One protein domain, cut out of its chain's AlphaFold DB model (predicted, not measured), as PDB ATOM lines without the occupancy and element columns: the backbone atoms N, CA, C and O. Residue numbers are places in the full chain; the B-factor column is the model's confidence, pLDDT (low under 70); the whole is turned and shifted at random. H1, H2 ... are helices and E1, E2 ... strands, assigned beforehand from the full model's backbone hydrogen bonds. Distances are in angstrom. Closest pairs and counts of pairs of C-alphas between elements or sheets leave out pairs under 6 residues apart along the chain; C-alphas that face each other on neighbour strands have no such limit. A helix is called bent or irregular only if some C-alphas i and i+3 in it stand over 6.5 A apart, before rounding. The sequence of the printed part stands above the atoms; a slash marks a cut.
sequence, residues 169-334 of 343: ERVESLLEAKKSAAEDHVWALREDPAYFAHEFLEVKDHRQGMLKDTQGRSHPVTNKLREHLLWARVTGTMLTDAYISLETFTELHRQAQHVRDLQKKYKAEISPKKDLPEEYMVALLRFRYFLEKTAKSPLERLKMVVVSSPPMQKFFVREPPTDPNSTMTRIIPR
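AT A GLANCE: This is residues 169 to 334 of the 343 residues of an uncharacterized protein of Fusarium sp. AF-6 (UniProt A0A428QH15). A long helical hairpin, H3 and H4 side by side and running opposite ways, makes the length of this elongated domain; H1 packs along H3 but stays clear of H4, and H2 folds back from the last residues of H1 to meet H3 crosswise. At the end of the hairpin where H4 finishes, away from the H3 to H4 link, sits a small two-stranded hairpin of E1 and E2. The 166 printed residues hold four named helices and then two named strands, in the order H1, H2, H3, H4, E1, E2, with E1 and E2 antiparallel; the class is mostly helix. The whole is loose, with a radius of gyration of the C-alphas of 21.7 A, and spans 68 by 38 by 28 A.

HOW THE PARTS SIT: H1, residues 169 to 191, and H2, residues 193 to 205, touch only at the corner by their tight link, about perpendicular at 75 degrees; their closest C-alphas, Leu 189 and Phe 196, are 4.9 A apart. H3, residues 224 to 265, is the hub. H1 touches its residues 242 to 260 at a shallow tilt of 28 degrees, opposite ways, closest at the C-alphas of Ala 182 and Leu 246, 5.0 A. H2 touches H3 with residues 199 to 204 alone, about perpendicular at 78 degrees; the closest C-alphas are Lys 204 and Val 234, 5.9 A. H4, residues 278 to 308, forms a helical hairpin with H3, at a shallow tilt of 25 degrees, opposite ways, with the C-alphas of Leu 262 and Tyr 280 closest at 5.8 A. H1 and H4 are apart. In E1, residues 316 to 318, and E2, residues 331 to 333, an antiparallel hairpin, N 317 and O 332 are within hydrogen-bond range at 3.0 A. The closest C-alphas of H4 and E1 are Val 307 and Phe 316, 6.4 A. Every O i to N i+4 pair is within hydrogen-bond range in H1 and H2, against 36 of 38 in H3 and 22 of 27 in H4.

IN THESE COORDINATES: H1 begins at C-alpha 169 (-17.152, 23.030, 35.028) and is 32.7 A long; H2 is 18.1 A. H3 is 61.5 A long, ending at C-alpha 265 (-25.295, 30.898, 43.927), and H4 46.8 A. H3 is irregular, with C-alphas 225 and 228 7.8 A apart; H4 is only just irregular, with C-alphas 304 and 307 6.6 A apart. E1 is 7.0 A and E2 7.1 A, ending at C-alpha 333 (-17.165, 21.030, -9.897).

THE WHOLE: The C-alphas farthest apart, Gln 215 and Ala 268, are 68.7 A from each other. The printed part has no cut. The links H2 to H3, H3 to H4 and E1 to E2 are long, with 18, 12 and 12 residues. The mean pLDDT of the printed part is 90.5; residue 322 and residues 324 to 328 are under 70.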
ATOM      1  N   GLU A 169     -18.569  23.155  34.656       91.31
ATOM      2  CA  GLU A 169     -17.152  23.030  35.028       91.31
ATOM      3  C   GLU A 169     -16.332  22.434  33.885       91.31
ATOM      4  O   GLU A 169     -15.259  22.935  33.547       91.31
ATOM      5  N   ARG A 170     -16.876  21.410  33.225       88.44
ATOM      6  CA  ARG A 170     -16.263  20.832  32.032       88.44
ATOM      7  C   ARG A 170     -16.222  21.830  30.876       88.44
ATOM      8  O   ARG A 170     -15.203  21.926  30.198       88.44
ATOM      9  N   VAL A 171     -17.320  22.548  30.635       91.88
ATOM     10  CA  VAL A 171     -17.392  23.551  29.560       91.88
ATOM     11  C   VAL A 171     -16.378  24.671  29.792       91.88
ATOM     12  O   VAL A 171     -15.655  25.028  28.867       91.88
ATOM     13  N   GLU A 172     -16.276  25.182  31.017       94.50
ATOM     14  CA  GLU A 172     -15.276  26.182  31.391       94.50
ATOM     15  C   GLU A 172     -13.852  25.667  31.180       94.50
ATOM     16  O   GLU A 172     -13.063  26.352  30.539       94.50
ATOM     17  N   SER A 173     -13.542  24.449  31.634       93.38
ATOM     18  CA  SER A 173     -12.215  23.843  31.453       93.38
ATOM     19  C   SER A 173     -11.822  23.731  29.972       93.38
ATOM     20  O   SER A 173     -10.711  24.093  29.582       93.38
ATOM     21  N   LEU A 174     -12.756  23.314  29.108       92.62
ATOM     22  CA  LEU A 174     -12.530  23.262  27.661       92.62
ATOM     23  C   LEU A 174     -12.317  24.654  27.049       92.62
ATOM     24  O   LEU A 174     -11.489  24.807  26.150       92.62
ATOM     25  N   LEU A 175     -13.064  25.659  27.510       96.12
ATOM     26  CA  LEU A 175     -12.924  27.036  27.038       96.12
ATOM     27  C   LEU A 175     -11.611  27.667  27.501       96.12
ATOM     28  O   LEU A 175     -10.981  28.357  26.706       96.12
ATOM     29  N   GLU A 176     -11.168  27.381  28.723       96.50
ATOM     30  CA  GLU A 176      -9.862  27.817  29.219       96.50
ATOM     31  C   GLU A 176      -8.738  27.204  28.388       96.50
ATOM     32  O   GLU A 176      -7.892  27.928  27.874       96.50
ATOM     33  N   ALA A 177      -8.782  25.890  28.147       95.75
ATOM     34  CA  ALA A 177      -7.800  25.222  27.298       95.75
ATOM     35  C   ALA A 177      -7.765  25.813  25.875       95.75
ATOM     36  O   ALA A 177      -6.694  25.994  25.294       95.75
ATOM     37  N   LYS A 178      -8.930  26.154  25.303       95.69
ATOM     38  CA  LYS A 178      -9.014  26.826  23.996       95.69
ATOM     39  C   LYS A 178      -8.477  28.254  24.028       95.69
ATOM     40  O   LYS A 178      -7.837  28.656  23.059       95.69
ATOM     41  N   LYS A 179      -8.718  28.995  25.111       97.94
ATOM     42  CA  LYS A 179      -8.164  30.334  25.321       97.94
ATOM     43  C   LYS A 179      -6.638  30.272  25.380       97.94
ATOM     44  O   LYS A 179      -6.001  30.948  24.583       97.94
ATOM     45  N   SER A 180      -6.065  29.407  26.220       98.00
ATOM     46  CA  SER A 180      -4.609  29.233  26.327       98.00
ATOM     47  C   SER A 180      -3.976  28.841  24.992       98.00
ATOM     48  O   SER A 180      -3.010  29.458  24.563       98.00
ATOM     49  N   ALA A 181      -4.578  27.901  24.255       97.69
ATOM     50  CA  ALA A 181      -4.089  27.542  22.923       97.69
ATOM     51  C   ALA A 181      -4.140  28.717  21.923       97.69
ATOM     52  O   ALA A 181      -3.294  28.816  21.036       97.69
ATOM     53  N   ALA A 182      -5.128  29.611  22.039       97.69
ATOM     54  CA  ALA A 182      -5.211  30.813  21.210       97.69
ATOM     55  C   ALA A 182      -4.178  31.882  21.620       97.69
ATOM     56  O   ALA A 182      -3.656  32.576  20.747       97.69
ATOM     57  N   GLU A 183      -3.860  31.999  22.913       98.12
ATOM     58  CA  GLU A 183      -2.771  32.846  23.426       98.12
ATOM     59  C   GLU A 183      -1.425  32.376  22.867       98.12
ATOM     60  O   GLU A 183      -0.716  33.162  22.230       98.12
ATOM     61  N   ASP A 184      -1.141  31.078  22.996       98.25
ATOM     62  CA  ASP A 184       0.062  30.441  22.460       98.25
ATOM     63  C   ASP A 184       0.171  30.634  20.943       98.25
ATOM     64  O   ASP A 184       1.237  30.979  20.434       98.25
ATOM     65  N   HIS A 185      -0.936  30.482  20.204       97.62
ATOM     66  CA  HIS A 185      -0.967  30.713  18.758       97.62
ATOM     67  C   HIS A 185      -0.583  32.157  18.393       97.62
ATOM     68  O   HIS A 185       0.234  32.376  17.497       97.62
ATOM     69  N   VAL A 186      -1.123  33.157  19.100       98.06
ATOM     70  CA  VAL A 186      -0.780  34.572  18.872       98.06
ATOM     71  C   VAL A 186       0.684  34.858  19.218       98.06
ATOM     72  O   VAL A 186       1.334  35.634  18.511       98.06
ATOM     73  N   TRP A 187       1.218  34.261  20.287       97.81
ATOM     74  CA  TRP A 187       2.632  34.390  20.645       97.81
ATOM     75  C   TRP A 187       3.546  33.740  19.609       97.81
ATOM     76  O   TRP A 187       4.458  34.402  19.115       97.81
ATOM     77  N   ALA A 188       3.251  32.512  19.183       97.69
ATOM     78  CA  ALA A 188       4.029  31.804  18.171       97.69
ATOM     79  C   ALA A 188       4.071  32.567  16.836       97.69
ATOM     80  O   ALA A 188       5.132  32.693  16.233       97.69
ATOM     81  N   LEU A 189       2.955  33.175  16.408       97.06
ATOM     82  CA  LEU A 189       2.931  34.036  15.216       97.06
ATOM     83  C   LEU A 189       3.845  35.270  15.333       97.06
ATOM     84  O   LEU A 189       4.275  35.808  14.316       97.06
ATOM     85  N   ARG A 190       4.118  35.761  16.546       95.38
ATOM     86  CA  ARG A 190       4.986  36.930  16.769       95.38
ATOM     87  C   ARG A 190       6.453  36.551  16.927       95.38
ATOM     88  O   ARG A 190       7.313  37.318  16.500       95.38
ATOM     89  N   GLU A 191       6.723  35.424  17.574       97.06
ATOM     90  CA  GLU A 191       8.057  35.078  18.072       97.06
ATOM     91  C   GLU A 191       8.767  34.006  17.239       97.06
ATOM     92  O   GLU A 191       9.997  33.989  17.216       97.06
ATOM     93  N   ASP A 192       8.030  33.157  16.516       97.75
ATOM     94  CA  ASP A 192       8.588  32.080  15.696       97.75
ATOM     95  C   ASP A 192       8.369  32.351  14.190       97.75
ATOM     96  O   ASP A 192       7.274  32.143  13.652       97.75
ATOM     97  N   PRO A 193       9.420  32.777  13.456       96.94
ATOM     98  CA  PRO A 193       9.338  32.998  12.015       96.94
ATOM     99  C   PRO A 193       8.996  31.742  11.206       96.94
ATOM    100  O   PRO A 193       8.386  31.856  10.142       96.94
ATOM    101  N   ALA A 194       9.398  30.554  11.669       97.69
ATOM    102  CA  ALA A 194       9.100  29.300  10.986       97.69
ATOM    103  C   ALA A 194       7.620  28.937  11.152       97.69
ATOM    104  O   ALA A 194       6.970  28.583  10.165       97.69
ATOM    105  N   TYR A 195       7.074  29.111  12.358       97.38
ATOM    106  CA  TYR A 195       5.642  28.953  12.617       97.38
ATOM    107  C   TYR A 195       4.807  29.944  11.798       97.38
ATOM    108  O   TYR A 195       3.885  29.542  11.089       97.38
ATOM    109  N   PHE A 196       5.183  31.228  11.797       97.12
ATOM    110  CA  PHE A 196       4.521  32.244  10.973       97.12
ATOM    111  C   PHE A 196       4.531  31.872   9.486       97.12
ATOM    112  O   PHE A 196       3.512  31.987   8.806       97.12
ATOM    113  N   ALA A 197       5.680  31.432   8.960       97.25
ATOM    114  CA  ALA A 197       5.797  31.033   7.561       97.25
ATOM    115  C   ALA A 197       4.907  29.825   7.235       97.25
ATOM    116  O   ALA A 197       4.279  29.805   6.176       97.25
ATOM    117  N   HIS A 198       4.825  28.848   8.140       96.81
ATOM    118  CA  HIS A 198       3.950  27.690   7.992       96.81
ATOM    119  C   HIS A 198       2.471  28.097   7.934       96.81
ATOM    120  O   HIS A 198       1.803  27.814   6.940       96.81
ATOM    121  N   GLU A 199       1.988  28.847   8.926       96.44
ATOM    122  CA  GLU A 199       0.595  29.317   8.984       96.44
ATOM    123  C   GLU A 199       0.235  30.204   7.782       96.44
ATOM    124  O   GLU A 199      -0.842  30.090   7.190       96.44
ATOM    125  N   PHE A 200       1.167  31.054   7.345       96.25
ATOM    126  CA  PHE A 200       0.988  31.864   6.146       96.25
ATOM    127  C   PHE A 200       0.772  30.993   4.899       96.25
ATOM    128  O   PHE A 200      -0.099  31.295   4.073       96.25
ATOM    129  N   LEU A 201       1.555  29.921   4.739       95.06
ATOM    130  CA  LEU A 201       1.412  28.991   3.619       95.06
ATOM    131  C   LEU A 201       0.091  28.223   3.694       95.06
ATOM    132  O   LEU A 201      -0.597  28.155   2.677       95.06
ATOM    133  N   GLU A 202      -0.312  27.756   4.877       93.25
ATOM    134  CA  GLU A 202      -1.601  27.089   5.083       93.25
ATOM    135  C   GLU A 202      -2.769  27.991   4.669       93.25
ATOM    136  O   GLU A 202      -3.604  27.611   3.838       93.25
ATOM    137  N   VAL A 203      -2.795  29.237   5.152       92.94
ATOM    138  CA  VAL A 203      -3.833  30.206   4.776       92.94
ATOM    139  C   VAL A 203      -3.788  30.505   3.279       92.94
ATOM    140  O   VAL A 203      -4.845  30.624   2.655       92.94
ATOM    141  N   LYS A 204      -2.596  30.631   2.677       92.62
ATOM    142  CA  LYS A 204      -2.422  30.877   1.236       92.62
ATOM    143  C   LYS A 204      -2.972  29.724   0.400       92.62
ATOM    144  O   LYS A 204      -3.731  29.978  -0.538       92.62
ATOM    145  N   ASP A 205      -2.602  28.492   0.727       91.94
ATOM    146  CA  ASP A 205      -2.902  27.295  -0.061       91.94
ATOM    147  C   ASP A 205      -4.387  26.934  -0.039       91.94
ATOM    148  O   ASP A 205      -4.914  26.418  -1.026       91.94
ATOM    149  N   HIS A 206      -5.093  27.321   1.024       92.12
ATOM    150  CA  HIS A 206      -6.537  27.155   1.153       92.12
ATOM    151  C   HIS A 206      -7.362  28.285   0.518       92.12
ATOM    152  O   HIS A 206      -8.596  28.214   0.517       92.12
ATOM    153  N   ARG A 207      -6.746  29.329  -0.061       88.94
ATOM    154  CA  ARG A 207      -7.509  30.399  -0.728       88.94
ATOM    155  C   ARG A 207      -8.083  29.925  -2.053       88.94
ATOM    156  O   ARG A 207      -7.388  29.388  -2.909       88.94
ATOM    157  N   GLN A 208      -9.315  30.342  -2.317       87.94
ATOM    158  CA  GLN A 208      -9.985  30.138  -3.605       87.94
ATOM    159  C   GLN A 208      -9.189  30.664  -4.807       87.94
ATOM    160  O   GLN A 208      -9.285  30.111  -5.896       87.94
ATOM    161  N   GLY A 209      -8.359  31.695  -4.617       85.94
ATOM    162  CA  GLY A 209      -7.475  32.220  -5.662       85.94
ATOM    163  C   GLY A 209      -6.390  31.244  -6.136       85.94
ATOM    164  O   GLY A 209      -5.830  31.469  -7.205       85.94
ATOM    165  N   MET A 210      -6.096  30.178  -5.383       88.25
ATOM    166  CA  MET A 210      -5.140  29.142  -5.793       88.25
ATOM    167  C   MET A 210      -5.734  28.167  -6.821       88.25
ATOM    168  O   MET A 210      -4.995  27.479  -7.522       88.25
ATOM    169  N   LEU A 211      -7.064  28.139  -6.978       89.81
ATOM    170  CA  LEU A 211      -7.724  27.320  -7.992       89.81
ATOM    171  C   LEU A 211      -7.534  27.903  -9.400       89.81
ATOM    172  O   LEU A 211      -7.785  29.089  -9.662       89.81
ATOM    173  N   LYS A 212      -7.176  27.024 -10.339       89.88
ATOM    174  CA  LYS A 212      -7.180  27.327 -11.775       89.88
ATOM    175  C   LYS A 212      -8.611  27.508 -12.287       89.88
ATOM    176  O   LYS A 212      -9.551  26.900 -11.769       89.88
ATOM    177  N   ASP A 213      -8.769  28.351 -13.303       89.38
ATOM    178  CA  ASP A 213     -10.055  28.528 -13.975       89.38
ATOM    179  C   ASP A 213     -10.397  27.347 -14.913       89.38
ATOM    180  O   ASP A 213      -9.604  26.414 -15.085       89.38
ATOM    181  N   THR A 214     -11.579  27.378 -15.534       89.06
ATOM    182  CA  THR A 214     -12.017  26.376 -16.528       89.06
ATOM    183  C   THR A 214     -11.099  26.277 -17.750       89.06
ATOM    184  O   THR A 214     -11.130  25.267 -18.447       89.06
ATOM    185  N   GLN A 215     -10.257  27.285 -17.994       86.81
ATOM    186  CA  GLN A 215      -9.268  27.333 -19.072       86.81
ATOM    187  C   GLN A 215      -7.856  26.957 -18.579       86.81
ATOM    188  O   GLN A 215      -6.885  27.079 -19.319       86.81
ATOM    189  N   GLY A 216      -7.715  26.519 -17.323       85.50
ATOM    190  CA  GLY A 216      -6.434  26.151 -16.724       85.50
ATOM    191  C   GLY A 216      -5.550  27.336 -16.322       85.50
ATOM    192  O   GLY A 216      -4.393  27.127 -15.952       85.50
ATOM    193  N   ARG A 217      -6.065  28.569 -16.362       87.56
ATOM    194  CA  ARG A 217      -5.314  29.789 -16.044       87.56
ATOM    195  C   ARG A 217      -5.357  30.094 -14.550       87.56
ATOM    196  O   ARG A 217      -6.367  29.877 -13.876       87.56
ATOM    197  N   SER A 218      -4.254  30.629 -14.034       86.69
ATOM    198  CA  SER A 218      -4.142  31.060 -12.638       86.69
ATOM    199  C   SER A 218      -4.931  32.345 -12.374       86.69
ATOM    200  O   SER A 218      -5.152  33.156 -13.275       86.69
ATOM    201  N   HIS A 219      -5.348  32.561 -11.125       83.44
ATOM    202  CA  HIS A 219      -6.006  33.808 -10.739       83.44
ATOM    203  C   HIS A 219      -5.046  35.001 -10.917       83.44
ATOM    204  O   HIS A 219      -3.900  34.917 -10.483       83.44
ATOM    205  N   PRO A 220      -5.490  36.170 -11.419       80.56
ATOM    206  CA  PRO A 220      -4.623  37.346 -11.590       80.56
ATOM    207  C   PRO A 220      -3.874  37.822 -10.332       80.56
ATOM    208  O   PRO A 220      -2.921  38.585 -10.433       80.56
ATOM    209  N   VAL A 221      -4.305  37.385  -9.144       76.75
ATOM    210  CA  VAL A 221      -3.719  37.767  -7.848       76.75
ATOM    211  C   VAL A 221      -2.442  36.977  -7.555       76.75
ATOM    212  O   VAL A 221      -1.647  37.395  -6.730       76.75
ATOM    213  N   THR A 222      -2.231  35.857  -8.253       80.12
ATOM    214  CA  THR A 222      -1.007  35.053  -8.168       80.12
ATOM    215  C   THR A 222       0.055  35.515  -9.166       80.12
ATOM    216  O   THR A 222       1.098  34.883  -9.291       80.12
ATOM    217  N   ASN A 223      -0.212  36.575  -9.939       81.19
ATOM    218  CA  ASN A 223       0.796  37.185 -10.798       81.19
ATOM    219  C   ASN A 223       1.853  37.863  -9.914       81.19
ATOM    220  O   ASN A 223       1.489  38.591  -8.992       81.19
ATOM    221  N   LYS A 224       3.140  37.682 -10.232       79.00
ATOM    222  CA  LYS A 224       4.274  38.290  -9.513       79.00
ATOM    223  C   LYS A 224       4.102  39.797  -9.288       79.00
ATOM    224  O   LYS A 224       4.387  40.298  -8.212       79.00
ATOM    225  N   LEU A 225       3.538  40.521 -10.260       75.75
ATOM    226  CA  LEU A 225       3.296  41.969 -10.143       75.75
ATOM    227  C   LEU A 225       2.260  42.344  -9.063       75.75
ATOM    228  O   LEU A 225       2.202  43.490  -8.628       75.75
ATOM    229  N   ARG A 226       1.420  41.394  -8.636       79.81
ATOM    230  CA  ARG A 226       0.344  41.574  -7.645       79.81
ATOM    231  C   ARG A 226       0.558  40.744  -6.378       79.81
ATOM    232  O   ARG A 226      -0.338  40.674  -5.540       79.81
ATOM    233  N   GLU A 227       1.734  40.145  -6.223       84.00
ATOM    234  CA  GLU A 227       2.060  39.251  -5.111       84.00
ATOM    235  C   GLU A 227       1.914  39.937  -3.744       84.00
ATOM    236  O   GLU A 227       1.333  39.367  -2.824       84.00
ATOM    237  N   HIS A 228       2.297  41.211  -3.644       85.88
ATOM    238  CA  HIS A 228       2.103  42.023  -2.439       85.88
ATOM    239  C   HIS A 228       0.631  42.101  -1.984       85.88
ATOM    240  O   HIS A 228       0.358  42.093  -0.786       85.88
ATOM    241  N   LEU A 229      -0.336  42.126  -2.915       86.44
ATOM    242  CA  LEU A 229      -1.768  42.121  -2.582       86.44
ATOM    243  C   LEU A 229      -2.211  40.763  -2.039       86.44
ATOM    244  O   LEU A 229      -3.070  40.702  -1.157       86.44
ATOM    245  N   LEU A 230      -1.658  39.674  -2.578       85.94
ATOM    246  CA  LEU A 230      -1.904  38.335  -2.058       85.94
ATOM    247  C   LEU A 230      -1.356  38.219  -0.637       85.94
ATOM    248  O   LEU A 230      -2.089  37.791   0.250       85.94
ATOM    249  N   TRP A 231      -0.114  38.650  -0.415       91.62
ATOM    250  CA  TRP A 231       0.535  38.589   0.892       91.62
ATOM    251  C   TRP A 231      -0.211  39.424   1.926       91.62
ATOM    252  O   TRP A 231      -0.591  38.889   2.960       91.62
ATOM    253  N   ALA A 232      -0.550  40.676   1.606       91.88
ATOM    254  CA  ALA A 232      -1.335  41.530   2.497       91.88
ATOM    255  C   ALA A 232      -2.676  40.887   2.890       91.88
ATOM    256  O   ALA A 232      -3.081  40.940   4.049       91.88
ATOM    257  N   ARG A 233      -3.360  40.224   1.944       89.50
ATOM    258  CA  ARG A 233      -4.616  39.509   2.224       89.50
ATOM    259  C   ARG A 233      -4.407  38.275   3.093       89.50
ATOM    260  O   ARG A 233      -5.231  38.033   3.969       89.50
ATOM    261  N   VAL A 234      -3.372  37.480   2.828       93.06
ATOM    262  CA  VAL A 234      -3.047  36.274   3.608       93.06
ATOM    263  C   VAL A 234      -2.688  36.672   5.035       93.06
ATOM    264  O   VAL A 234      -3.366  36.230   5.957       93.06
ATOM    265  N   THR A 235      -1.728  37.583   5.207       94.56
ATOM    266  CA  THR A 235      -1.323  38.104   6.517       94.56
ATOM    267  C   THR A 235      -2.500  38.728   7.257       94.56
ATOM    268  O   THR A 235      -2.725  38.412   8.419       94.56
ATOM    269  N   GLY A 236      -3.300  39.560   6.582       94.12
ATOM    270  CA  GLY A 236      -4.483  40.169   7.184       94.12
ATOM    271  C   GLY A 236      -5.504  39.135   7.659       94.12
ATOM    272  O   GLY A 236      -6.030  39.273   8.757       94.12
ATOM    273  N   THR A 237      -5.747  38.078   6.872       91.81
ATOM    274  CA  THR A 237      -6.657  36.982   7.256       91.81
ATOM    275  C   THR A 237      -6.112  36.243   8.478       91.81
ATOM    276  O   THR A 237      -6.799  36.156   9.485       91.81
ATOM    277  N   MET A 238      -4.854  35.797   8.414       94.56
ATOM    278  CA  MET A 238      -4.190  35.044   9.480       94.56
ATOM    279  C   MET A 238      -4.192  35.800  10.815       94.56
ATOM    280  O   MET A 238      -4.625  35.261  11.826       94.56
ATOM    281  N   LEU A 239      -3.774  37.071  10.815       95.50
ATOM    282  CA  LEU A 239      -3.733  37.878  12.036       95.50
ATOM    283  C   LEU A 239      -5.137  38.159  12.576       95.50
ATOM    284  O   LEU A 239      -5.374  38.016  13.772       95.50
ATOM    285  N   THR A 240      -6.078  38.536  11.705       94.25
ATOM    286  CA  THR A 240      -7.467  38.796  12.117       94.25
ATOM    287  C   THR A 240      -8.074  37.556  12.766       94.25
ATOM    288  O   THR A 240      -8.693  37.656  13.819       94.25
ATOM    289  N   ASP A 241      -7.850  36.384  12.179       92.44
ATOM    290  CA  ASP A 241      -8.374  35.121  12.687       92.44
ATOM    291  C   ASP A 241      -7.773  34.746  14.042       92.44
ATOM    292  O   ASP A 241      -8.517  34.371  14.948       92.44
ATOM    293  N   ALA A 242      -6.458  34.908  14.202       96.00
ATOM    294  CA  ALA A 242      -5.766  34.632  15.456       96.00
ATOM    295  C   ALA A 242      -6.308  35.497  16.609       96.00
ATOM    296  O   ALA A 242      -6.687  34.970  17.656       96.00
ATOM    297  N   TYR A 243      -6.430  36.813  16.402       96.75
ATOM    298  CA  TYR A 243      -6.944  37.719  17.437       96.75
ATOM    299  C   TYR A 243      -8.438  37.555  17.700       96.75
ATOM    300  O   TYR A 243      -8.848  37.586  18.857       96.75
ATOM    301  N   ILE A 244      -9.259  37.358  16.660       94.38
ATOM    302  CA  ILE A 244     -10.692  37.095  16.850       94.38
ATOM    303  C   ILE A 244     -10.879  35.810  17.653       94.38
ATOM    304  O   ILE A 244     -11.716  35.786  18.552       94.38
ATOM    305  N   SER A 245     -10.109  34.759  17.358       94.81
ATOM    306  CA  SER A 245     -10.147  33.499  18.104       94.81
ATOM    307  C   SER A 245      -9.828  33.722  19.584       94.81
ATOM    308  O   SER A 245     -10.623  33.339  20.443       94.81
ATOM    309  N   LEU A 246      -8.725  34.418  19.882       97.62
ATOM    310  CA  LEU A 246      -8.315  34.732  21.251       97.62
ATOM    311  C   LEU A 246      -9.385  35.524  22.018       97.62
ATOM    312  O   LEU A 246      -9.795  35.114  23.104       97.62
ATOM    313  N   GLU A 247      -9.878  36.623  21.446       97.12
ATOM    314  CA  GLU A 247     -10.916  37.453  22.070       97.12
ATOM    315  C   GLU A 247     -12.206  36.654  22.305       97.12
ATOM    316  O   GLU A 247     -12.814  36.713  23.373       97.12
ATOM    317  N   THR A 248     -12.597  35.839  21.323       96.00
ATOM    318  CA  THR A 248     -13.815  35.028  21.401       96.00
ATOM    319  C   THR A 248     -13.735  33.999  22.525       96.00
ATOM    320  O   THR A 248     -14.667  33.895  23.324       96.00
ATOM    321  N   PHE A 249     -12.638  33.244  22.617       97.38
ATOM    322  CA  PHE A 249     -12.483  32.243  23.675       97.38
ATOM    323  C   PHE A 249     -12.287  32.877  25.052       97.38
ATOM    324  O   PHE A 249     -12.782  32.329  26.035       97.38
ATOM    325  N   THR A 250     -11.669  34.057  25.123       98.06
ATOM    326  CA  THR A 250     -11.559  34.837  26.362       98.06
ATOM    327  C   THR A 250     -12.939  35.241  26.881       98.06
ATOM    328  O   THR A 250     -13.267  34.990  28.042       98.06
ATOM    329  N   GLU A 251     -13.788  35.806  26.017       97.69
ATOM    330  CA  GLU A 251     -15.144  36.212  26.397       97.69
ATOM    331  C   GLU A 251     -16.037  35.011  26.730       97.69
ATOM    332  O   GLU A 251     -16.783  35.054  27.710       97.69
ATOM    333  N   LEU A 252     -15.955  33.918  25.963       97.69
ATOM    334  CA  LEU A 252     -16.704  32.695  26.260       97.69
ATOM    335  C   LEU A 252     -16.290  32.087  27.599       97.69
ATOM    336  O   LEU A 252     -17.164  31.702  28.373       97.69
ATOM    337  N   HIS A 253     -14.989  32.021  27.890       98.19
ATOM    338  CA  HIS A 253     -14.489  31.529  29.169       98.19
ATOM    339  C   HIS A 253     -15.000  32.393  30.333       98.19
ATOM    340  O   HIS A 253     -15.563  31.866  31.292       98.19
ATOM    341  N   ARG A 254     -14.927  33.727  30.207       98.19
ATOM    342  CA  ARG A 254     -15.460  34.671  31.204       98.19
ATOM    343  C   ARG A 254     -16.963  34.489  31.438       98.19
ATOM    344  O   ARG A 254     -17.421  34.504  32.580       98.19
ATOM    345  N   GLN A 255     -17.744  34.317  30.369       98.19
ATOM    346  CA  GLN A 255     -19.180  34.057  30.485       98.19
ATOM    347  C   GLN A 255     -19.461  32.690  31.127       98.19
ATOM    348  O   GLN A 255     -20.340  32.608  31.981       98.19
ATOM    349  N   ALA A 256     -18.708  31.642  30.784       97.44
ATOM    350  CA  ALA A 256     -18.857  30.318  31.386       97.44
ATOM    351  C   ALA A 256     -18.592  30.343  32.900       97.44
ATOM    352  O   ALA A 256     -19.409  29.825  33.662       97.44
ATOM    353  N   GLN A 257     -17.524  31.023  33.333       97.75
ATOM    354  CA  GLN A 257     -17.230  31.257  34.752       97.75
ATOM    355  C   GLN A 257     -18.396  31.951  35.456       97.75
ATOM    356  O   GLN A 257     -18.885  31.476  36.479       97.75
ATOM    357  N   HIS A 258     -18.903  33.034  34.866       97.81
ATOM    358  CA  HIS A 258     -20.018  33.781  35.435       97.81
ATOM    359  C   HIS A 258     -21.291  32.929  35.569       97.81
ATOM    360  O   HIS A 258     -21.928  32.928  36.621       97.81
ATOM    361  N   VAL A 259     -21.648  32.161  34.533       97.31
ATOM    362  CA  VAL A 259     -22.813  31.264  34.569       97.31
ATOM    363  C   VAL A 259     -22.612  30.158  35.608       97.31
ATOM    364  O   VAL A 259     -23.552  29.843  36.337       97.31
ATOM    365  N   ARG A 260     -21.401  29.601  35.743       96.12
ATOM    366  CA  ARG A 260     -21.080  28.611  36.782       96.12
ATOM    367  C   ARG A 260     -21.265  29.190  38.181       96.12
ATOM    368  O   ARG A 260     -21.866  28.545  39.040       96.12
ATOM    369  N   ASP A 261     -20.770  30.396  38.415       96.75
ATOM    370  CA  ASP A 261     -20.859  31.045  39.720       96.75
ATOM    371  C   ASP A 261     -22.318  31.361  40.079       96.75
ATOM    372  O   ASP A 261     -22.746  31.114  41.208       96.75
ATOM    373  N   LEU A 262     -23.122  31.798  39.103       96.94
ATOM    374  CA  LEU A 262     -24.566  31.974  39.275       96.94
ATOM    375  C   LEU A 262     -25.298  30.644  39.511       96.94
ATOM    376  O   LEU A 262     -26.173  30.585  40.372       96.94
ATOM    377  N   GLN A 263     -24.919  29.562  38.824       94.56
ATOM    378  CA  GLN A 263     -25.477  28.229  39.077       94.56
ATOM    379  C   GLN A 263     -25.196  27.782  40.519       94.56
ATOM    380  O   GLN A 263     -26.080  27.238  41.182       94.56
ATOM    381  N   LYS A 264     -23.984  28.040  41.032       94.75
ATOM    382  CA  LYS A 264     -23.608  27.753  42.425       94.75
ATOM    383  C   LYS A 264     -24.396  28.626  43.407       94.75
ATOM    384  O   LYS A 264     -24.935  28.091  44.374       94.75
ATOM    385  N   LYS A 265     -24.519  29.929  43.131       96.44
ATOM    386  CA  LYS A 265     -25.295  30.898  43.927       96.44
ATOM    387  C   LYS A 265     -26.763  30.485  44.064       96.44
ATOM    388  O   LYS A 265     -27.291  30.480  45.168       96.44
ATOM    389  N   TYR A 266     -27.394  30.096  42.959       95.38
ATOM    390  CA  TYR A 266     -28.824  29.783  42.891       95.38
ATOM    391  C   TYR A 266     -29.153  28.289  43.010       95.38
ATOM    392  O   TYR A 266     -30.294  27.888  42.787       95.38
ATOM    393  N   LYS A 267     -28.187  27.442  43.390       92.38
ATOM    394  CA  LYS A 267     -28.332  25.975  43.402       92.38
ATOM    395  C   LYS A 267     -29.583  25.478  44.140       92.38
ATOM    396  O   LYS A 267     -30.188  24.505  43.708       92.38
ATOM    397  N   ALA A 268     -29.957  26.128  45.242       92.50
ATOM    398  CA  ALA A 268     -31.125  25.754  46.043       92.50
ATOM    399  C   ALA A 268     -32.470  26.201  45.432       92.50
ATOM    400  O   ALA A 268     -33.514  25.649  45.775       92.50
ATOM    401  N   GLU A 269     -32.453  27.199  44.548       91.06
ATOM    402  CA  GLU A 269     -33.649  27.781  43.925       91.06
ATOM    403  C   GLU A 269     -33.977  27.131  42.574       91.06
ATOM    404  O   GLU A 269     -35.140  27.099  42.170       91.06
ATOM    405  N   ILE A 270     -32.968  26.575  41.894       87.81
ATOM    406  CA  ILE A 270     -33.128  25.885  40.612       87.81
ATOM    407  C   ILE A 270     -33.975  24.622  40.811       87.81
ATOM    408  O   ILE A 270     -33.586  23.679  41.497       87.81
ATOM    409  N   SER A 271     -35.140  24.590  40.165       82.94
ATOM    410  CA  SER A 271     -36.051  23.449  40.174       82.94
ATOM    411  C   SER A 271     -36.711  23.299  38.805       82.94
ATOM    412  O   SER A 271     -37.139  24.305  38.252       82.94
ATOM    413  N   PRO A 272     -36.908  22.072  38.285       74.75
ATOM    414  CA  PRO A 272     -37.634  21.854  37.028       74.75
ATOM    415  C   PRO A 272     -39.075  22.389  37.018       74.75
ATOM    416  O   PRO A 272     -39.678  22.514  35.959       74.75
ATOM    417  N   LYS A 273     -39.651  22.664  38.196       75.56
ATOM    418  CA  LYS A 273     -41.033  23.141  38.364       75.56
ATOM    419  C   LYS A 273     -41.153  24.663  38.451       75.56
ATOM    420  O   LYS A 273     -42.262  25.167  38.596       75.56
ATOM    421  N   LYS A 274     -40.031  25.384  38.465       82.38
ATOM    422  CA  LYS A 274     -39.991  26.835  38.640       82.38
ATOM    423  C   LYS A 274     -39.141  27.455  37.549       82.38
ATOM    424  O   LYS A 274     -38.230  26.825  37.019       82.38
ATOM    425  N   ASP A 275     -39.426  28.714  37.267       85.62
ATOM    426  CA  ASP A 275     -38.580  29.487  36.377       85.62
ATOM    427  C   ASP A 275     -37.213  29.712  37.019       85.62
ATOM    428  O   ASP A 275     -37.075  29.800  38.243       85.62
ATOM    429  N   LEU A 276     -36.186  29.758  36.171       90.50
ATOM    430  CA  LEU A 276     -34.839  30.069  36.621       90.50
ATOM    431  C   LEU A 276     -34.807  31.500  37.173       90.50
ATOM    432  O   LEU A 276     -35.466  32.377  36.604       90.50
ATOM    433  N   PRO A 277     -34.004  31.773  38.216       95.00
ATOM    434  CA  PRO A 277     -33.755  33.139  38.656       95.00
ATOM    435  C   PRO A 277     -33.322  34.009  37.475       95.00
ATOM    436  O   PRO A 277     -32.453  33.608  36.698       95.00
ATOM    437  N   GLU A 278     -33.932  35.187  37.336       94.00
ATOM    438  CA  GLU A 278     -33.810  36.024  36.135       94.00
ATOM    439  C   GLU A 278     -32.347  36.333  35.782       94.00
ATOM    440  O   GLU A 278     -31.945  36.182  34.629       94.00
ATOM    441  N   GLU A 279     -31.522  36.664  36.783       96.50
ATOM    442  CA  GLU A 279     -30.082  36.905  36.614       96.50
ATOM    443  C   GLU A 279     -29.373  35.698  35.973       96.50
ATOM    444  O   GLU A 279     -28.619  35.846  35.006       96.50
ATOM    445  N   TYR A 280     -29.654  34.489  36.467       96.12
ATOM    446  CA  TYR A 280     -29.074  33.255  35.941       96.12
ATOM    447  C   TYR A 280     -29.600  32.923  34.543       96.12
ATOM    448  O   TYR A 280     -28.819  32.570  33.658       96.12
ATOM    449  N   MET A 281     -30.905  33.085  34.317       93.62
ATOM    450  CA  MET A 281     -31.531  32.859  33.017       93.62
ATOM    451  C   MET A 281     -30.917  33.758  31.937       93.62
ATOM    452  O   MET A 281     -30.518  33.268  30.880       93.62
ATOM    453  N   VAL A 282     -30.801  35.062  32.200       96.00
ATOM    454  CA  VAL A 282     -30.241  36.033  31.250       96.00
ATOM    455  C   VAL A 282     -28.775  35.720  30.949       96.00
ATOM    456  O   VAL A 282     -28.376  35.724  29.780       96.00
ATOM    457  N   ALA A 283     -27.977  35.398  31.972       97.19
ATOM    458  CA  ALA A 283     -26.580  35.013  31.790       97.19
ATOM    459  C   ALA A 283     -26.443  33.738  30.939       97.19
ATOM    460  O   ALA A 283     -25.635  33.702  30.009       97.19
ATOM    461  N   LEU A 284     -27.274  32.723  31.197       95.38
ATOM    462  CA  LEU A 284     -27.281  31.467  30.447       95.38
ATOM    463  C   LEU A 284     -27.691  31.674  28.981       95.38
ATOM    464  O   LEU A 284     -27.054  31.129  28.079       95.38
ATOM    465  N   LEU A 285     -28.717  32.490  28.724       94.50
ATOM    466  CA  LEU A 285     -29.166  32.818  27.366       94.50
ATOM    467  C   LEU A 285     -28.105  33.601  26.588       94.50
ATOM    468  O   LEU A 285     -27.862  33.308  25.414       94.50
ATOM    469  N   ARG A 286     -27.435  34.560  27.237       96.62
ATOM    470  CA  ARG A 286     -26.312  35.289  26.636       96.62
ATOM    471  C   ARG A 286     -25.168  34.337  26.297       96.62
ATOM    472  O   ARG A 286     -24.703  34.348  25.158       96.62
ATOM    473  N   PHE A 287     -24.772  33.483  27.239       97.19
ATOM    474  CA  PHE A 287     -23.719  32.494  27.019       97.19
ATOM    475  C   PHE A 287     -24.039  31.571  25.846       97.19
ATOM    476  O   PHE A 287     -23.235  31.437  24.921       97.19
ATOM    477  N   ARG A 288     -25.258  31.023  25.812       94.81
ATOM    478  CA  ARG A 288     -25.748  30.208  24.697       94.81
ATOM    479  C   ARG A 288     -25.675  30.953  23.364       94.81
ATOM    480  O   ARG A 288     -25.175  30.402  22.386       94.81
ATOM    481  N   TYR A 289     -26.138  32.203  23.314       94.44
ATOM    482  CA  TYR A 289     -26.097  33.014  22.096       94.44
ATOM    483  C   TYR A 289     -24.665  33.185  21.570       94.44
ATOM    484  O   TYR A 289     -24.416  32.969  20.381       94.44
ATOM    485  N   PHE A 290     -23.711  33.541  22.436       94.94
ATOM    486  CA  PHE A 290     -22.309  33.703  22.040       94.94
ATOM    487  C   PHE A 290     -21.690  32.380  21.580       94.94
ATOM    488  O   PHE A 290     -20.982  32.360  20.569       94.94
ATOM    489  N   LEU A 291     -21.999  31.274  22.261       93.88
ATOM    490  CA  LEU A 291     -21.531  29.940  21.890       93.88
ATOM    491  C   LEU A 291     -22.030  29.544  20.489       93.88
ATOM    492  O   LEU A 291     -21.237  29.184  19.618       93.88
ATOM    493  N   GLU A 292     -23.334  29.691  20.233       91.75
ATOM    494  CA  GLU A 292     -23.943  29.381  18.935       91.75
ATOM    495  C   GLU A 292     -23.395  30.272  17.810       91.75
ATOM    496  O   GLU A 292     -23.169  29.806  16.690       91.75
ATOM    497  N   LYS A 293     -23.174  31.565  18.077       90.38
ATOM    498  CA  LYS A 293     -22.598  32.491  17.088       90.38
ATOM    499  C   LYS A 293     -21.145  32.158  16.776       90.38
ATOM    500  O   LYS A 293     -20.774  32.167  15.602       90.38
ATOM    501  N   THR A 294     -20.367  31.808  17.794       91.62
ATOM    502  CA  THR A 294     -18.970  31.394  17.640       91.62
ATOM    503  C   THR A 294     -18.864  30.133  16.791       91.62
ATOM    504  O   THR A 294     -18.076  30.099  15.850       91.62
ATOM    505  N   ALA A 295     -19.713  29.133  17.040       89.44
ATOM    506  CA  ALA A 295     -19.713  27.880  16.286       89.44
ATOM    507  C   ALA A 295     -20.064  28.056  14.792       89.44
ATOM    508  O   ALA A 295     -19.573  27.308  13.947       89.44
ATOM    509  N   LYS A 296     -20.881  29.058  14.433       88.44
ATOM    510  CA  LYS A 296     -21.291  29.302  13.036       88.44
ATOM    511  C   LYS A 296     -20.141  29.738  12.130       88.44
ATOM    512  O   LYS A 296     -20.101  29.332  10.971       88.44
ATOM    513  N   SER A 297     -19.217  30.557  12.631       84.31
ATOM    514  CA  SER A 297     -18.157  31.142  11.797       84.31
ATOM    515  C   SER A 297     -17.210  30.081  11.197       84.31
ATOM    516  O   SER A 297     -17.056  30.059   9.971       84.31
ATOM    517  N   PRO A 298     -16.652  29.132  11.979       86.19
ATOM    518  CA  PRO A 298     -15.861  28.031  11.431       86.19
ATOM    519  C   PRO A 298     -16.629  27.159  10.433       86.19
ATOM    520  O   PRO A 298     -16.057  26.748   9.426       86.19
ATOM    521  N   LEU A 299     -17.924  26.908  10.665       86.44
ATOM    522  CA  LEU A 299     -18.759  26.110   9.759       86.44
ATOM    523  C   LEU A 299     -18.927  26.783   8.391       86.44
ATOM    524  O   LEU A 299     -18.750  26.138   7.358       86.44
ATOM    525  N   GLU A 300     -19.231  28.081   8.367       85.56
ATOM    526  CA  GLU A 300     -19.331  28.835   7.113       85.56
ATOM    527  C   GLU A 300     -17.978  28.941   6.407       85.56
ATOM    528  O   GLU A 300     -17.887  28.795   5.186       85.56
ATOM    529  N   ARG A 301     -16.895  29.108   7.171       84.94
ATOM    530  CA  ARG A 301     -15.541  29.091   6.615       84.94
ATOM    531  C   ARG A 301     -15.222  27.754   5.962       84.94
ATOM    532  O   ARG A 301     -14.738  27.754   4.834       84.94
ATOM    533  N   LEU A 302     -15.521  26.639   6.627       88.06
ATOM    534  CA  LEU A 302     -15.269  25.298   6.108       88.06
ATOM    535  C   LEU A 302     -15.934  25.102   4.740       88.06
ATOM    536  O   LEU A 302     -15.270  24.660   3.804       88.06
ATOM    537  N   LYS A 303     -17.196  25.527   4.582       83.88
ATOM    538  CA  LYS A 303     -17.913  25.482   3.292       83.88
ATOM    539  C   LYS A 303     -17.175  26.233   2.179       83.88
ATOM    540  O   LYS A 303     -17.199  25.804   1.029       83.88
ATOM    541  N   MET A 304     -16.515  27.340   2.517       83.38
ATOM    542  CA  MET A 304     -15.828  28.204   1.556       83.38
ATOM    543  C   MET A 304     -14.409  27.746   1.213       83.38
ATOM    544  O   MET A 304     -14.001  27.883   0.057       83.38
ATOM    545  N   VAL A 305     -13.652  27.238   2.191       88.06
ATOM    546  CA  VAL A 305     -12.226  26.898   2.022       88.06
ATOM    547  C   VAL A 305     -12.004  25.455   1.579       88.06
ATOM    548  O   VAL A 305     -11.006  25.175   0.919       88.06
ATOM    549  N   VAL A 306     -12.934  24.536   1.880       90.19
ATOM    550  CA  VAL A 306     -12.768  23.104   1.568       90.19
ATOM    551  C   VAL A 306     -12.606  22.853   0.072       90.19
ATOM    552  O   VAL A 306     -11.818  22.009  -0.328       90.19
ATOM    553  N   VAL A 307     -13.292  23.620  -0.777       88.94
ATOM    554  CA  VAL A 307     -13.228  23.460  -2.240       88.94
ATOM    555  C   VAL A 307     -11.874  23.863  -2.831       88.94
ATOM    556  O   VAL A 307     -11.532  23.432  -3.931       88.94
ATOM    557  N   SER A 308     -11.109  24.687  -2.114       89.06
ATOM    558  CA  SER A 308      -9.775  25.147  -2.504       89.06
ATOM    559  C   SER A 308      -8.644  24.504  -1.709       89.06
ATOM    560  O   SER A 308      -7.485  24.780  -2.014       89.06
ATOM    561  N   SER A 309      -8.950  23.630  -0.746       91.62
ATOM    562  CA  SER A 309      -7.925  22.909   0.007       91.62
ATOM    563  C   SER A 309      -7.082  22.037  -0.928       91.62
ATOM    564  O   SER A 309      -7.635  21.465  -1.878       91.62
ATOM    565  N   PRO A 310      -5.765  21.894  -0.690       91.81
ATOM    566  CA  PRO A 310      -4.871  21.175  -1.599       91.81
ATOM    567  C   PRO A 310      -5.379  19.787  -2.041       91.81
ATOM    568  O   PRO A 310      -5.362  19.516  -3.247       91.81
ATOM    569  N   PRO A 311      -5.937  18.933  -1.154       91.69
ATOM    570  CA  PRO A 311      -6.481  17.632  -1.559       91.69
ATOM    571  C   PRO A 311      -7.692  17.730  -2.502       91.69
ATOM    572  O   PRO A 311      -7.922  16.836  -3.322       91.69
ATOM    573  N   MET A 312      -8.475  18.809  -2.393       91.44
ATOM    574  CA  MET A 312      -9.731  19.010  -3.117       91.44
ATOM    575  C   MET A 312      -9.570  19.766  -4.438       91.44
ATOM    576  O   MET A 312     -10.432  19.632  -5.308       91.44
ATOM    577  N   GLN A 313      -8.463  20.487  -4.658       89.25
ATOM    578  CA  GLN A 313      -8.245  21.314  -5.860       89.25
ATOM    579  C   GLN A 313      -8.404  20.549  -7.188       89.25
ATOM    580  O   GLN A 313      -8.787  21.126  -8.210       89.25
ATOM    581  N   LYS A 314      -8.156  19.233  -7.197       88.88
ATOM    582  CA  LYS A 314      -8.377  18.388  -8.384       88.88
ATOM    583  C   LYS A 314      -9.849  18.322  -8.805       88.88
ATOM    584  O   LYS A 314     -10.128  18.246 -10.000       88.88
ATOM    585  N   PHE A 315     -10.782  18.417  -7.860       91.06
ATOM    586  CA  PHE A 315     -12.220  18.245  -8.083       91.06
ATOM    587  C   PHE A 315     -12.962  19.528  -8.451       91.06
ATOM    588  O   PHE A 315     -14.094  19.453  -8.928       91.06
ATOM    589  N   PHE A 316     -12.345  20.693  -8.261       92.00
ATOM    590  CA  PHE A 316     -12.992  21.987  -8.442       92.00
ATOM    591  C   PHE A 316     -12.196  22.890  -9.385       92.00
ATOM    592  O   PHE A 316     -10.982  22.754  -9.548       92.00
ATOM    593  N   VAL A 317     -12.902  23.813 -10.032       92.25
ATOM    594  CA  VAL A 317     -12.323  24.879 -10.855       92.25
ATOM    595  C   VAL A 317     -13.053  26.181 -10.594       92.25
ATOM    596  O   VAL A 317     -14.228  26.196 -10.227       92.25
ATOM    597  N   ARG A 318     -12.361  27.293 -10.811       90.56
ATOM    598  CA  ARG A 318     -13.010  28.600 -10.868       90.56
ATOM    599  C   ARG A 318     -13.617  28.827 -12.235       90.56
ATOM    600  O   ARG A 318     -13.083  28.389 -13.251       90.56
ATOM    601  N   GLU A 319     -14.668  29.615 -12.280       87.12
ATOM    602  CA  GLU A 319     -15.053  30.229 -13.533       87.12
ATOM    603  C   GLU A 319     -14.228  31.488 -13.815       87.12
ATOM    604  O   GLU A 319     -13.839  32.206 -12.883       87.12
ATOM    605  N   PRO A 320     -13.944  31.775 -15.096       80.75
ATOM    606  CA  PRO A 320     -13.398  33.058 -15.492       80.75
ATOM    607  C   PRO A 320     -14.358  34.169 -15.043       80.75
ATOM    608  O   PRO A 320     -15.567  34.036 -15.242       80.75
ATOM    609  N   PRO A 321     -13.854  35.256 -14.438       71.62
ATOM    610  CA  PRO A 321     -14.708  36.369 -14.061       71.62
ATOM    611  C   PRO A 321     -15.381  36.947 -15.312       71.62
ATOM    612  O   PRO A 321     -14.715  37.201 -16.316       71.62
ATOM    613  N   THR A 322     -16.700  37.137 -15.256       69.56
ATOM    614  CA  THR A 322     -17.485  37.737 -16.350       69.56
ATOM    615  C   THR A 322     -17.171  39.229 -16.507       69.56
ATOM    616  O   THR A 322     -17.223  39.757 -17.612       69.56
ATOM    617  N   ASP A 323     -16.788  39.879 -15.403       70.81
ATOM    618  CA  ASP A 323     -16.279  41.249 -15.333       70.81
ATOM    619  C   ASP A 323     -14.875  41.234 -14.690       70.81
ATOM    620  O   ASP A 323     -14.742  40.762 -13.556       70.81
ATOM    621  N   PRO A 324     -13.829  41.752 -15.364       65.38
ATOM    622  CA  PRO A 324     -12.474  41.872 -14.819       65.38
ATOM    623  C   PRO A 324     -12.364  42.632 -13.486       65.38
ATOM    624  O   PRO A 324     -11.377  42.443 -12.772       65.38
ATOM    625  N   ASN A 325     -13.347  43.475 -13.156       65.25
ATOM    626  CA  ASN A 325     -13.403  44.242 -11.909       65.25
ATOM    627  C   ASN A 325     -14.194  43.542 -10.793       65.25
ATOM    628  O   ASN A 325     -14.176  43.999  -9.648       65.25
ATOM    629  N   SER A 326     -14.867  42.425 -11.089       64.56
ATOM    630  CA  SER A 326     -15.630  41.678 -10.091       64.56
ATOM    631  C   SER A 326     -14.709  40.973  -9.094       64.56
ATOM    632  O   SER A 326     -13.755  40.283  -9.457       64.56
ATOM    633  N   THR A 327     -15.022  41.113  -7.806       62.66
ATOM    634  CA  THR A 327     -14.362  40.381  -6.713       62.66
ATOM    635  C   THR A 327     -14.970  38.996  -6.484       62.66
ATOM    636  O   THR A 327     -14.411  38.194  -5.730       62.66
ATOM    637  N   MET A 328     -16.101  38.695  -7.130       67.06
ATOM    638  CA  MET A 328     -16.840  37.459  -6.921       67.06
ATOM    639  C   MET A 328     -16.153  36.293  -7.633       67.06
ATOM    640  O   MET A 328     -15.971  36.288  -8.849       67.06
ATOM    641  N   THR A 329     -15.790  35.272  -6.861       76.62
ATOM    642  CA  THR A 329     -15.207  34.036  -7.384       76.62
ATOM    643  C   THR A 329     -16.264  32.943  -7.373       76.62
ATOM    644  O   THR A 329     -16.652  32.469  -6.309       76.62
ATOM    645  N   ARG A 330     -16.729  32.525  -8.558       85.06
ATOM    646  CA  ARG A 330     -17.610  31.360  -8.688       85.06
ATOM    647  C   ARG A 330     -16.765  30.102  -8.863       85.06
ATOM    648  O   ARG A 330     -15.890  30.057  -9.726       85.06
ATOM    649  N   ILE A 331     -17.016  29.101  -8.025       87.56
ATOM    650  CA  ILE A 331     -16.347  27.797  -8.063       87.56
ATOM    651  C   ILE A 331     -17.377  26.757  -8.475       87.56
ATOM    652  O   ILE A 331     -18.489  26.742  -7.952       87.56
ATOM    653  N   ILE A 332     -16.992  25.893  -9.407       89.50
ATOM    654  CA  ILE A 332     -17.825  24.802  -9.902       89.50
ATOM    655  C   ILE A 332     -17.066  23.473  -9.804       89.50
ATOM    656  O   ILE A 332     -15.828  23.459  -9.829       89.50
ATOM    657  N   PRO A 333     -17.778  22.337  -9.709       89.31
ATOM    658  CA  PRO A 333     -17.165  21.030  -9.897       89.31
ATOM    659  C   PRO A 333     -16.477  20.961 -11.262       89.31
ATOM    660  O   PRO A 333     -17.013  21.444 -12.263       89.31
ATOM    661  N   ARG A 334     -15.290  20.355 -11.318       86.62
ATOM    662  CA  ARG A 334     -14.563  20.188 -12.573       86.62
ATOM    663  C   ARG A 334     -15.378  19.302 -13.532       86.62
ATOM    664  O   ARG A 334     -15.723  18.177 -13.157       86.62
TER     665      ARG A 334